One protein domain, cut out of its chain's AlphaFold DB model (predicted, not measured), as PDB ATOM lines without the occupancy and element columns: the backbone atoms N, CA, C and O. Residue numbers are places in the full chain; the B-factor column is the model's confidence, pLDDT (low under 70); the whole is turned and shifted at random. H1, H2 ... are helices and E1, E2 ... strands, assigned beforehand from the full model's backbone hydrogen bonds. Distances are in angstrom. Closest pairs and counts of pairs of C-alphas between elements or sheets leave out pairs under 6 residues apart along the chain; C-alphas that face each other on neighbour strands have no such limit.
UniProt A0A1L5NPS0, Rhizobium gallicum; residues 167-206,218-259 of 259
ATOM      1  N   CYS A 167      33.216   2.450 -34.930       93.62
ATOM      2  CA  CYS A 167      31.943   2.476 -34.231       93.62
ATOM      3  C   CYS A 167      31.495   1.028 -33.944       93.62
ATOM      4  O   CYS A 167      30.834   0.398 -34.774       93.62
ATOM      5  N   GLN A 168      31.795   0.494 -32.748       85.19
ATOM      6  CA  GLN A 168      31.433  -0.885 -32.346       85.19
ATOM      7  C   GLN A 168      29.945  -1.062 -31.997       85.19
ATOM      8  O   GLN A 168      29.588  -1.376 -30.861       85.19
ATOM      9  N   ILE A 169      29.052  -0.865 -32.963       86.62
ATOM     10  CA  ILE A 169      27.602  -0.996 -32.751       86.62
ATOM     11  C   ILE A 169      26.954  -2.027 -33.678       86.62
ATOM     12  O   ILE A 169      26.316  -2.967 -33.214       86.62
ATOM     13  N   SER A 170      27.113  -1.874 -34.990       89.44
ATOM     14  CA  SER A 170      26.587  -2.769 -36.024       89.44
ATOM     15  C   SER A 170      27.326  -2.522 -37.334       89.44
ATOM     16  O   SER A 170      27.905  -1.451 -37.503       89.44
ATOM     17  N   ASP A 171      27.242  -3.445 -38.292       92.56
ATOM     18  CA  ASP A 171      27.844  -3.262 -39.623       92.56
ATOM     19  C   ASP A 171      27.340  -1.987 -40.316       92.56
ATOM     20  O   ASP A 171      28.108  -1.267 -40.949       92.56
ATOM     21  N   ALA A 172      26.050  -1.666 -40.161       92.38
ATOM     22  CA  ALA A 172      25.461  -0.446 -40.708       92.38
ATOM     23  C   ALA A 172      25.992   0.811 -40.004       92.38
ATOM     24  O   ALA A 172      26.321   1.797 -40.662       92.38
ATOM     25  N   GLY A 173      26.101   0.774 -38.674       93.25
ATOM     26  CA  GLY A 173      26.676   1.868 -37.897       93.25
ATOM     27  C   GLY A 173      28.146   2.093 -38.236       93.25
ATOM     28  O   GLY A 173      28.549   3.231 -38.461       93.25
ATOM     29  N   GLN A 174      28.914   1.014 -38.378       95.12
ATOM     30  CA  GLN A 174      30.304   1.084 -38.804       95.12
ATOM     31  C   GLN A 174      30.436   1.644 -40.219       95.12
ATOM     32  O   GLN A 174      31.266   2.516 -40.459       95.12
ATOM     33  N   ALA A 175      29.596   1.200 -41.154       95.56
ATOM     34  CA  ALA A 175      29.600   1.741 -42.506       95.56
ATOM     35  C   ALA A 175      29.337   3.254 -42.506       95.56
ATOM     36  O   ALA A 175      30.037   3.983 -43.202       95.56
ATOM     37  N   LEU A 176      28.382   3.742 -41.707       95.94
ATOM     38  CA  LEU A 176      28.116   5.179 -41.580       95.94
ATOM     39  C   LEU A 176      29.266   5.942 -40.914       95.94
ATOM     40  O   LEU A 176      29.582   7.036 -41.370       95.94
ATOM     41  N   CYS A 177      29.906   5.356 -39.901       94.50
ATOM     42  CA  CYS A 177      31.125   5.874 -39.272       94.50
ATOM     43  C   CYS A 177      32.201   6.138 -40.340       94.50
ATOM     44  O   CYS A 177      32.617   7.273 -40.541       94.50
ATOM     45  N   THR A 178      32.524   5.121 -41.147       95.44
ATOM     46  CA  THR A 178      33.485   5.239 -42.254       95.44
ATOM     47  C   THR A 178      33.025   6.211 -43.347       95.44
ATOM     48  O   THR A 178      33.841   6.902 -43.949       95.44
ATOM     49  N   GLN A 179      31.723   6.299 -43.641       96.31
ATOM     50  CA  GLN A 179      31.223   7.284 -44.609       96.31
ATOM     51  C   GLN A 179      31.402   8.724 -44.117       96.31
ATOM     52  O   GLN A 179      31.679   9.594 -44.941       96.31
ATOM     53  N   ALA A 180      31.283   8.966 -42.810       94.81
ATOM     54  CA  ALA A 180      31.435  10.288 -42.202       94.81
ATOM     55  C   ALA A 180      32.874  10.826 -42.235       94.81
ATOM     56  O   ALA A 180      33.093  12.010 -41.999       94.81
ATOM     57  N   GLU A 181      33.854   9.970 -42.524       94.81
ATOM     58  CA  GLU A 181      35.237  10.377 -42.787       94.81
ATOM     59  C   GLU A 181      35.445  10.831 -44.239       94.81
ATOM     60  O   GLU A 181      36.468  11.424 -44.579       94.81
ATOM     61  N   ILE A 182      34.527  10.474 -45.142       94.31
ATOM     62  CA  ILE A 182      34.676  10.648 -46.594       94.31
ATOM     63  C   ILE A 182      33.791  11.783 -47.108       94.31
ATOM     64  O   ILE A 182      34.143  12.443 -48.087       94.31
ATOM     65  N   ARG A 183      32.636  11.991 -46.478       94.25
ATOM     66  CA  ARG A 183      31.640  12.991 -46.854       94.25
ATOM     67  C   ARG A 183      30.790  13.373 -45.653       94.25
ATOM     68  O   ARG A 183      30.656  12.610 -44.698       94.25
ATOM     69  N   ASP A 184      30.067  14.475 -45.796       93.06
ATOM     70  CA  ASP A 184      28.991  14.781 -44.867       93.06
ATOM     71  C   ASP A 184      27.912  13.689 -44.913       93.06
ATOM     72  O   ASP A 184      27.456  13.232 -45.977       93.06
ATOM     73  N   LEU A 185      27.502  13.260 -43.724       94.19
ATOM     74  CA  LEU A 185      26.330  12.419 -43.571       94.19
ATOM     75  C   LEU A 185      25.073  13.240 -43.848       94.19
ATOM     76  O   LEU A 185      24.946  14.404 -43.464       94.19
ATOM     77  N   THR A 186      24.109  12.613 -44.509       95.25
ATOM     78  CA  THR A 186      22.774  13.186 -44.650       95.25
ATOM     79  C   THR A 186      22.080  13.225 -43.292       95.25
ATOM     80  O   THR A 186      22.364  12.418 -42.407       95.25
ATOM     81  N   LEU A 187      21.099  14.116 -43.132       94.88
ATOM     82  CA  LEU A 187      20.352  14.225 -41.877       94.88
ATOM     83  C   LEU A 187      19.785  12.874 -41.377       94.88
ATOM     84  O   LEU A 187      19.941  12.599 -40.189       94.88
ATOM     85  N   PRO A 188      19.180  12.005 -42.218       97.19
ATOM     86  CA  PRO A 188      18.732  10.684 -41.769       97.19
ATOM     87  C   PRO A 188      19.868   9.762 -41.308       97.19
ATOM     88  O   PRO A 188      19.692   9.023 -40.344       97.19
ATOM     89  N   GLU A 189      21.033   9.805 -41.959       96.88
ATOM     90  CA  GLU A 189      22.208   9.012 -41.566       96.88
ATOM     91  C   GLU A 189      22.762   9.481 -40.217       96.88
ATOM     92  O   GLU A 189      23.003   8.663 -39.328       96.88
ATOM     93  N   THR A 190      22.883  10.799 -40.025       95.38
ATOM     94  CA  THR A 190      23.267  11.385 -38.735       95.38
ATOM     95  C   THR A 190      22.262  11.020 -37.645       95.38
ATOM     96  O   THR A 190      22.662  10.616 -36.558       95.38
ATOM     97  N   GLN A 191      20.958  11.116 -37.925       95.25
ATOM     98  CA  GLN A 191      19.900  10.742 -36.979       95.25
ATOM     99  C   GLN A 191      19.934   9.257 -36.618       95.25
ATOM    100  O   GLN A 191      19.663   8.910 -35.470       95.25
ATOM    101  N   LEU A 192      20.272   8.385 -37.571       95.44
ATOM    102  CA  LEU A 192      20.419   6.960 -37.310       95.44
ATOM    103  C   LEU A 192      21.590   6.701 -36.360       95.44
ATOM    104  O   LEU A 192      21.382   6.060 -35.332       95.44
ATOM    105  N   LEU A 193      22.778   7.250 -36.642       95.38
ATOM    106  CA  LEU A 193      23.938   7.133 -35.747       95.38
ATOM    107  C   LEU A 193      23.669   7.718 -34.352       95.38
ATOM    108  O   LEU A 193      24.071   7.123 -33.353       95.38
ATOM    109  N   ALA A 194      22.958   8.844 -34.283       95.06
ATOM    110  CA  ALA A 194      22.592   9.515 -33.037       95.06
ATOM    111  C   ALA A 194      21.457   8.822 -32.258       95.06
ATOM    112  O   ALA A 194      21.141   9.225 -31.139       95.06
ATOM    113  N   SER A 195      20.811   7.803 -32.832       94.75
ATOM    114  CA  SER A 195      19.717   7.093 -32.167       94.75
ATOM    115  C   SER A 195      20.210   6.214 -31.015       94.75
ATOM    116  O   SER A 195      21.358   5.772 -30.979       94.75
ATOM    117  N   ASP A 196      19.312   5.923 -30.076       93.44
ATOM    118  CA  ASP A 196      19.567   5.101 -28.887       93.44
ATOM    119  C   ASP A 196      19.990   3.657 -29.198       93.44
ATOM    120  O   ASP A 196      20.680   3.035 -28.393       93.44
ATOM    121  N   ASN A 197      19.601   3.140 -30.365       92.38
ATOM    122  CA  ASN A 197      19.990   1.820 -30.864       92.38
ATOM    123  C   ASN A 197      21.372   1.813 -31.546       92.38
ATOM    124  O   ASN A 197      21.850   0.749 -31.935       92.38
ATOM    125  N   TYR A 198      21.986   2.985 -31.726       95.25
ATOM    126  CA  TYR A 198      23.312   3.170 -32.315       95.25
ATOM    127  C   TYR A 198      24.219   3.811 -31.265       95.25
ATOM    128  O   TYR A 198      24.417   3.214 -30.207       95.25
ATOM    129  N   LEU A 199      24.796   4.989 -31.508       95.44
ATOM    130  CA  LEU A 199      25.712   5.607 -30.555       95.44
ATOM    131  C   LEU A 199      24.989   6.443 -29.488       95.44
ATOM    132  O   LEU A 199      25.486   6.577 -28.371       95.44
ATOM    133  N   GLY A 200      23.811   6.980 -29.804       94.62
ATOM    134  CA  GLY A 200      22.939   7.672 -28.852       94.62
ATOM    135  C   GLY A 200      23.306   9.123 -28.534       94.62
ATOM    136  O   GLY A 200      22.486   9.829 -27.952       94.62
ATOM    137  N   CYS A 201      24.500   9.592 -28.898       94.31
ATOM    138  CA  CYS A 201      24.893  10.989 -28.709       94.31
ATOM    139  C   CYS A 201      24.465  11.871 -29.897       94.31
ATOM    140  O   CYS A 201      24.213  11.394 -31.002       94.31
ATOM    141  N   ARG A 202      24.405  13.188 -29.678       92.75
ATOM    142  CA  ARG A 202      23.935  14.164 -30.672       92.75
ATOM    143  C   ARG A 202      24.919  14.383 -31.825       92.75
ATOM    144  O   ARG A 202      24.476  14.543 -32.959       92.75
ATOM    145  N   ASN A 203      26.213  14.424 -31.522       92.62
ATOM    146  CA  ASN A 203      27.315  14.630 -32.456       92.62
ATOM    147  C   ASN A 203      28.147  13.333 -32.496       92.62
ATOM    148  O   ASN A 203      29.090  13.190 -31.718       92.62
ATOM    149  N   PRO A 204      27.750  12.345 -33.321       92.31
ATOM    150  CA  PRO A 204      28.278  10.982 -33.238       92.31
ATOM    151  C   PRO A 204      29.750  10.813 -33.598       92.31
ATOM    152  O   PRO A 204      30.399   9.953 -33.010       92.31
ATOM    153  N   VAL A 205      30.260  11.587 -34.556       95.00
ATOM    154  CA  VAL A 205      31.571  11.369 -35.187       95.00
ATOM    155  C   VAL A 205      32.155  12.684 -35.712       95.00
ATOM    156  O   VAL A 205      31.407  13.628 -35.981       95.00
ATOM    157  N   GLY A 206      33.477  12.721 -35.902       93.56
ATOM    158  CA  GLY A 206      34.163  13.720 -36.728       93.56
ATOM    159  C   GLY A 206      34.457  15.077 -36.086       93.56
ATOM    160  O   GLY A 206      34.782  16.003 -36.819       93.56
ATOM    161  N   SER A 218      49.081   2.501 -31.336       96.50
ATOM    162  CA  SER A 218      47.713   2.121 -30.987       96.50
ATOM    163  C   SER A 218      47.495   0.620 -31.204       96.50
ATOM    164  O   SER A 218      48.029   0.044 -32.153       96.50
ATOM    165  N   ASP A 219      46.780  -0.025 -30.285       95.88
ATOM    166  CA  ASP A 219      46.333  -1.419 -30.383       95.88
ATOM    167  C   ASP A 219      44.898  -1.446 -30.927       95.88
ATOM    168  O   ASP A 219      43.934  -1.551 -30.166       95.88
ATOM    169  N   GLY A 220      44.783  -1.277 -32.246       95.44
ATOM    170  CA  GLY A 220      43.510  -1.112 -32.951       95.44
ATOM    171  C   GLY A 220      43.096   0.355 -33.141       95.44
ATOM    172  O   GLY A 220      43.881   1.252 -32.834       95.44
ATOM    173  N   PRO A 221      41.892   0.599 -33.687       96.50
ATOM    174  CA  PRO A 221      41.335   1.941 -33.843       96.50
ATOM    175  C   PRO A 221      40.878   2.540 -32.501       96.50
ATOM    176  O   PRO A 221      40.759   1.849 -31.483       96.50
ATOM    177  N   ALA A 222      40.596   3.841 -32.504       97.19
ATOM    178  CA  ALA A 222      39.832   4.505 -31.463       97.19
ATOM    179  C   ALA A 222      38.342   4.175 -31.636       97.19
ATOM    180  O   ALA A 222      37.763   4.360 -32.702       97.19
ATOM    181  N   GLU A 223      37.717   3.682 -30.574       96.38
ATOM    182  CA  GLU A 223      36.348   3.179 -30.611       96.38
ATOM    183  C   GLU A 223      35.373   4.215 -30.051       96.38
ATOM    184  O   GLU A 223      35.463   4.579 -28.874       96.38
ATOM    185  N   HIS A 224      34.405   4.641 -30.861       95.75
ATOM    186  CA  HIS A 224      33.232   5.375 -30.405       95.75
ATOM    187  C   HIS A 224      32.339   4.452 -29.577       95.75
ATOM    188  O   HIS A 224      31.841   3.421 -30.040       95.75
ATOM    189  N   LEU A 225      32.113   4.843 -28.329       94.38
ATOM    190  CA  LEU A 225      31.288   4.119 -27.382       94.38
ATOM    191  C   LEU A 225      29.843   4.598 -27.466       94.38
ATOM    192  O   LEU A 225      29.548   5.786 -27.326       94.38
ATOM    193  N   SER A 226      28.929   3.641 -27.619       95.06
ATOM    194  CA  SER A 226      27.506   3.923 -27.491       95.06
ATOM    195  C   SER A 226      27.166   4.319 -26.057       95.06
ATOM    196  O   SER A 226      27.457   3.595 -25.101       95.06
ATOM    197  N   ILE A 227      26.493   5.458 -25.921       94.62
ATOM    198  CA  ILE A 227      25.798   5.863 -24.696       94.62
ATOM    199  C   ILE A 227      24.293   5.569 -24.779       94.62
ATOM    200  O   ILE A 227      23.569   5.760 -23.801       94.62
ATOM    201  N   GLY A 228      23.823   5.067 -25.926       93.25
ATOM    202  CA  GLY A 228      22.443   4.669 -26.184       93.25
ATOM    203  C   GLY A 228      21.429   5.703 -25.697       93.25
ATOM    204  O   GLY A 228      21.562   6.902 -25.931       93.25
ATOM    205  N   HIS A 229      20.423   5.245 -24.952       91.75
ATOM    206  CA  HIS A 229      19.374   6.119 -24.422       91.75
ATOM    207  C   HIS A 229      19.891   7.264 -23.528       91.75
ATOM    208  O   HIS A 229      19.196   8.268 -23.394       91.75
ATOM    209  N   LEU A 230      21.090   7.154 -22.938       92.19
ATOM    210  CA  LEU A 230      21.660   8.170 -22.044       92.19
ATOM    211  C   LEU A 230      22.121   9.436 -22.777       92.19
ATOM    212  O   LEU A 230      22.405  10.430 -22.113       92.19
ATOM    213  N   GLY A 231      22.212   9.432 -24.110       90.81
ATOM    214  CA  GLY A 231      22.487  10.645 -24.891       90.81
ATOM    215  C   GLY A 231      21.230  11.442 -25.269       90.81
ATOM    216  O   GLY A 231      21.326  12.562 -25.773       90.81
ATOM    217  N   GLY A 232      20.038  10.914 -24.973       86.62
ATOM    218  CA  GLY A 232      18.768  11.606 -25.169       86.62
ATOM    219  C   GLY A 232      18.388  12.503 -23.989       86.62
ATOM    220  O   GLY A 232      18.615  12.175 -22.827       86.62
ATOM    221  N   ASN A 233      17.724  13.624 -24.281       85.50
ATOM    222  CA  ASN A 233      17.030  14.409 -23.262       85.50
ATOM    223  C   ASN A 233      15.557  14.003 -23.221       85.50
ATOM    224  O   ASN A 233      14.880  14.016 -24.250       85.50
ATOM    225  N   LYS A 234      15.036  13.709 -22.030       83.88
ATOM    226  CA  LYS A 234      13.616  13.440 -21.805       83.88
ATOM    227  C   LYS A 234      13.075  14.419 -20.775       83.88
ATOM    228  O   LYS A 234      13.524  14.436 -19.628       83.88
ATOM    229  N   ALA A 235      12.093  15.222 -21.180       82.88
ATOM    230  CA  ALA A 235      11.324  16.021 -20.237       82.88
ATOM    231  C   ALA A 235      10.605  15.083 -19.259       82.88
ATOM    232  O   ALA A 235       9.957  14.122 -19.680       82.88
ATOM    233  N   GLY A 236      10.742  15.345 -17.961       78.81
ATOM    234  CA  GLY A 236      10.030  14.573 -16.951       78.81
ATOM    235  C   GLY A 236       8.525  14.836 -16.991       78.81
ATOM    236  O   GLY A 236       8.059  15.897 -17.409       78.81
ATOM    237  N   THR A 237       7.760  13.882 -16.479       81.31
ATOM    238  CA  THR A 237       6.400  14.105 -15.974       81.31
ATOM    239  C   THR A 237       6.406  15.177 -14.870       81.31
ATOM    240  O   THR A 237       7.465  15.465 -14.308       81.31
ATOM    241  N   PRO A 238       5.247  15.743 -14.475       77.75
ATOM    242  CA  PRO A 238       5.177  16.777 -13.431       77.75
ATOM    243  C   PRO A 238       5.862  16.426 -12.095       77.75
ATOM    244  O   PRO A 238       6.196  17.322 -11.327       77.75
ATOM    245  N   ASN A 239       6.109  15.138 -11.826       79.12
ATOM    246  CA  ASN A 239       6.772  14.655 -10.612       79.12
ATOM    247  C   ASN A 239       8.290  14.419 -10.783       79.12
ATOM    248  O   ASN A 239       8.933  13.946  -9.848       79.12
ATOM    249  N   GLY A 240       8.856  14.678 -11.968       74.94
ATOM    250  CA  GLY A 240      10.299  14.683 -12.259       74.94
ATOM    251  C   GLY A 240      11.017  13.327 -12.250       74.94
ATOM    252  O   GLY A 240      12.211  13.274 -12.521       74.94
ATOM    253  N   LYS A 241      10.325  12.219 -11.953       79.25
ATOM    254  CA  LYS A 241      10.953  10.898 -11.735       79.25
ATOM    255  C   LYS A 241      11.493  10.221 -12.994       79.25
ATOM    256  O   LYS A 241      12.278   9.288 -12.884       79.25
ATOM    257  N   ASP A 242      11.045  10.649 -14.163       82.19
ATOM    258  CA  ASP A 242      11.410  10.076 -15.457       82.19
ATOM    259  C   ASP A 242      12.130  11.082 -16.365       82.19
ATOM    260  O   ASP A 242      12.223  10.860 -17.574       82.19
ATOM    261  N   GLN A 243      12.621  12.182 -15.782       87.50
ATOM    262  CA  GLN A 243      13.478  13.131 -16.475       87.50
ATOM    263  C   GLN A 243      14.832  12.484 -16.775       87.50
ATOM    264  O   GLN A 243      15.443  11.863 -15.906       87.50
ATOM    265  N   LEU A 244      15.313  12.686 -17.997       87.25
ATOM    266  CA  LEU A 244      16.650  12.292 -18.418       87.25
ATOM    267  C   LEU A 244      17.354  13.509 -19.007       87.25
ATOM    268  O   LEU A 244      16.790  14.206 -19.852       87.25
ATOM    269  N   LEU A 245      18.574  13.760 -18.547       88.50
ATOM    270  CA  LEU A 245      19.488  14.698 -19.183       88.50
ATOM    271  C   LEU A 245      20.557  13.891 -19.901       88.50
ATOM    272  O   LEU A 245      21.100  12.948 -19.320       88.50
ATOM    273  N   ALA A 246      20.843  14.281 -21.139       90.62
ATOM    274  CA  ALA A 246      21.905  13.685 -21.924       90.62
ATOM    275  C   ALA A 246      23.227  13.771 -21.149       90.62
ATOM    276  O   ALA A 246      23.597  14.845 -20.666       90.62
ATOM    277  N   ILE A 247      23.932  12.648 -21.021       91.62
ATOM    278  CA  ILE A 247      25.206  12.599 -20.288       91.62
ATOM    279  C   ILE A 247      26.363  13.205 -21.088       91.62
ATOM    280  O   ILE A 247      27.370  13.596 -20.506       91.62
ATOM    281  N   SER A 248      26.212  13.260 -22.411       91.12
ATOM    282  CA  SER A 248      27.160  13.845 -23.351       91.12
ATOM    283  C   SER A 248      26.439  14.151 -24.661       91.12
ATOM    284  O   SER A 248      25.555  13.400 -25.079       91.12
ATOM    285  N   ASP A 249      26.794  15.253 -25.308       90.19
ATOM    286  CA  ASP A 249      26.378  15.560 -26.673       90.19
ATOM    287  C   ASP A 249      27.294  14.904 -27.713       90.19
ATOM    288  O   ASP A 249      26.805  14.552 -28.783       90.19
ATOM    289  N   HIS A 250      28.562  14.660 -27.381       93.94
ATOM    290  CA  HIS A 250      29.520  13.902 -28.191       93.94
ATOM    291  C   HIS A 250      29.635  12.446 -27.721       93.94
ATOM    292  O   HIS A 250      29.346  12.126 -26.562       93.94
ATOM    293  N   CYS A 251      30.044  11.544 -28.608       93.75
ATOM    294  CA  CYS A 251      30.178  10.128 -28.277       93.75
ATOM    295  C   CYS A 251      31.566   9.857 -27.690       93.75
ATOM    296  O   CYS A 251      32.553  10.146 -28.361       93.75
ATOM    297  N   PRO A 252      31.676   9.289 -26.471       94.62
ATOM    298  CA  PRO A 252      32.974   9.011 -25.870       94.62
ATOM    299  C   PRO A 252      33.823   8.109 -26.765       94.62
ATOM    300  O   PRO A 252      33.314   7.131 -27.305       94.62
ATOM    301  N   MET A 253      35.118   8.394 -26.857       95.81
ATOM    302  CA  MET A 253      36.070   7.569 -27.597       95.81
ATOM    303  C   MET A 253      37.035   6.868 -26.644       95.81
ATOM    304  O   MET A 253      37.437   7.425 -25.619       95.81
ATOM    305  N   ILE A 254      37.435   5.645 -26.984       96.25
ATOM    306  CA  ILE A 254      38.479   4.911 -26.267       96.25
ATOM    307  C   ILE A 254      39.544   4.413 -27.237       96.25
ATOM    308  O   ILE A 254      39.244   3.740 -28.211       96.25
ATOM    309  N   ALA A 255      40.808   4.686 -26.923       97.56
ATOM    310  CA  ALA A 255      41.952   4.115 -27.624       97.56
ATOM    311  C   ALA A 255      42.834   3.330 -26.648       97.56
ATOM    312  O   ALA A 255      42.965   3.680 -25.470       97.56
ATOM    313  N   ARG A 256      43.465   2.265 -27.145       97.06
ATOM    314  CA  ARG A 256      44.474   1.491 -26.411       97.06
ATOM    315  C   ARG A 256      45.846   1.854 -26.950       97.06
ATOM    316  O   ARG A 256      46.084   1.722 -28.144       97.06
ATOM    317  N   LEU A 257      46.734   2.332 -26.083       95.88
ATOM    318  CA  LEU A 257      48.045   2.858 -26.468       95.88
ATOM    319  C   LEU A 257      49.176   2.086 -25.780       95.88
ATOM    320  O   LEU A 257      49.066   1.739 -24.606       95.88
ATOM    321  N   ASN A 258      50.278   1.881 -26.500       92.12
ATOM    322  CA  ASN A 258      51.513   1.252 -26.030       92.12
ATOM    323  C   ASN A 258      52.705   2.170 -26.336       92.12
ATOM    324  O   ASN A 258      52.818   2.632 -27.474       92.12
ATOM    325  N   PHE A 259      53.606   2.417 -25.376       84.94
ATOM    326  CA  PHE A 259      54.791   3.263 -25.604       84.94
ATOM    327  C   PHE A 259      55.985   2.983 -24.688       84.94
ATOM    328  O   PHE A 259      55.848   2.449 -23.564       84.94
TER     329      PHE A 259
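What this domain is: This is residues 167 to 206 and 218 to 259 of the 259 residues of a protein of Rhizobium gallicum (UniProt A0A1L5NPS0). This model has little regular structure: a long, flat strip of mostly loop, where the chain passes through E1 and H3 and residues 232 to 259 fold back beside E1, with helices H1 and H2 on one side. The printed part has 82 residues, mostly helix in class, with H1, H2, E1 and H3 in that order holding just 24. It is only just loose, close to compact, with a radius of gyration of the C-alphas of 14.5 A and spans of 50 by 34 by 18 A.

How they stand to each other: H1, residues 171 to 180, and H2, residues 187 to 193, only just touch, with 3 pairs of C-alphas within 8 A; the closest, Gly 173 and Leu 193, are 6.3 A apart. Residues 223 to 224 of E1, residues 222 to 224, pair antiparallel with residues 253 to 254. H3, residues 228 to 231, touches no helix. In H1 and H2 every O i to N i+4 pair is within hydrogen-bond range; H3 is too short for one.

Where its parts are: H1 spans 14.3 A from C-alpha 171 at (27.844, -3.262, -39.623); H2 spans 10.0 A. H3 ends at C-alpha 231, (22.487, 10.645, -24.891).

The domain as a whole: Residues 207 to 217 are not printed; C-alphas 206 and 218 are 18.7 A apart. No printed residue is under 70 in pLDDT.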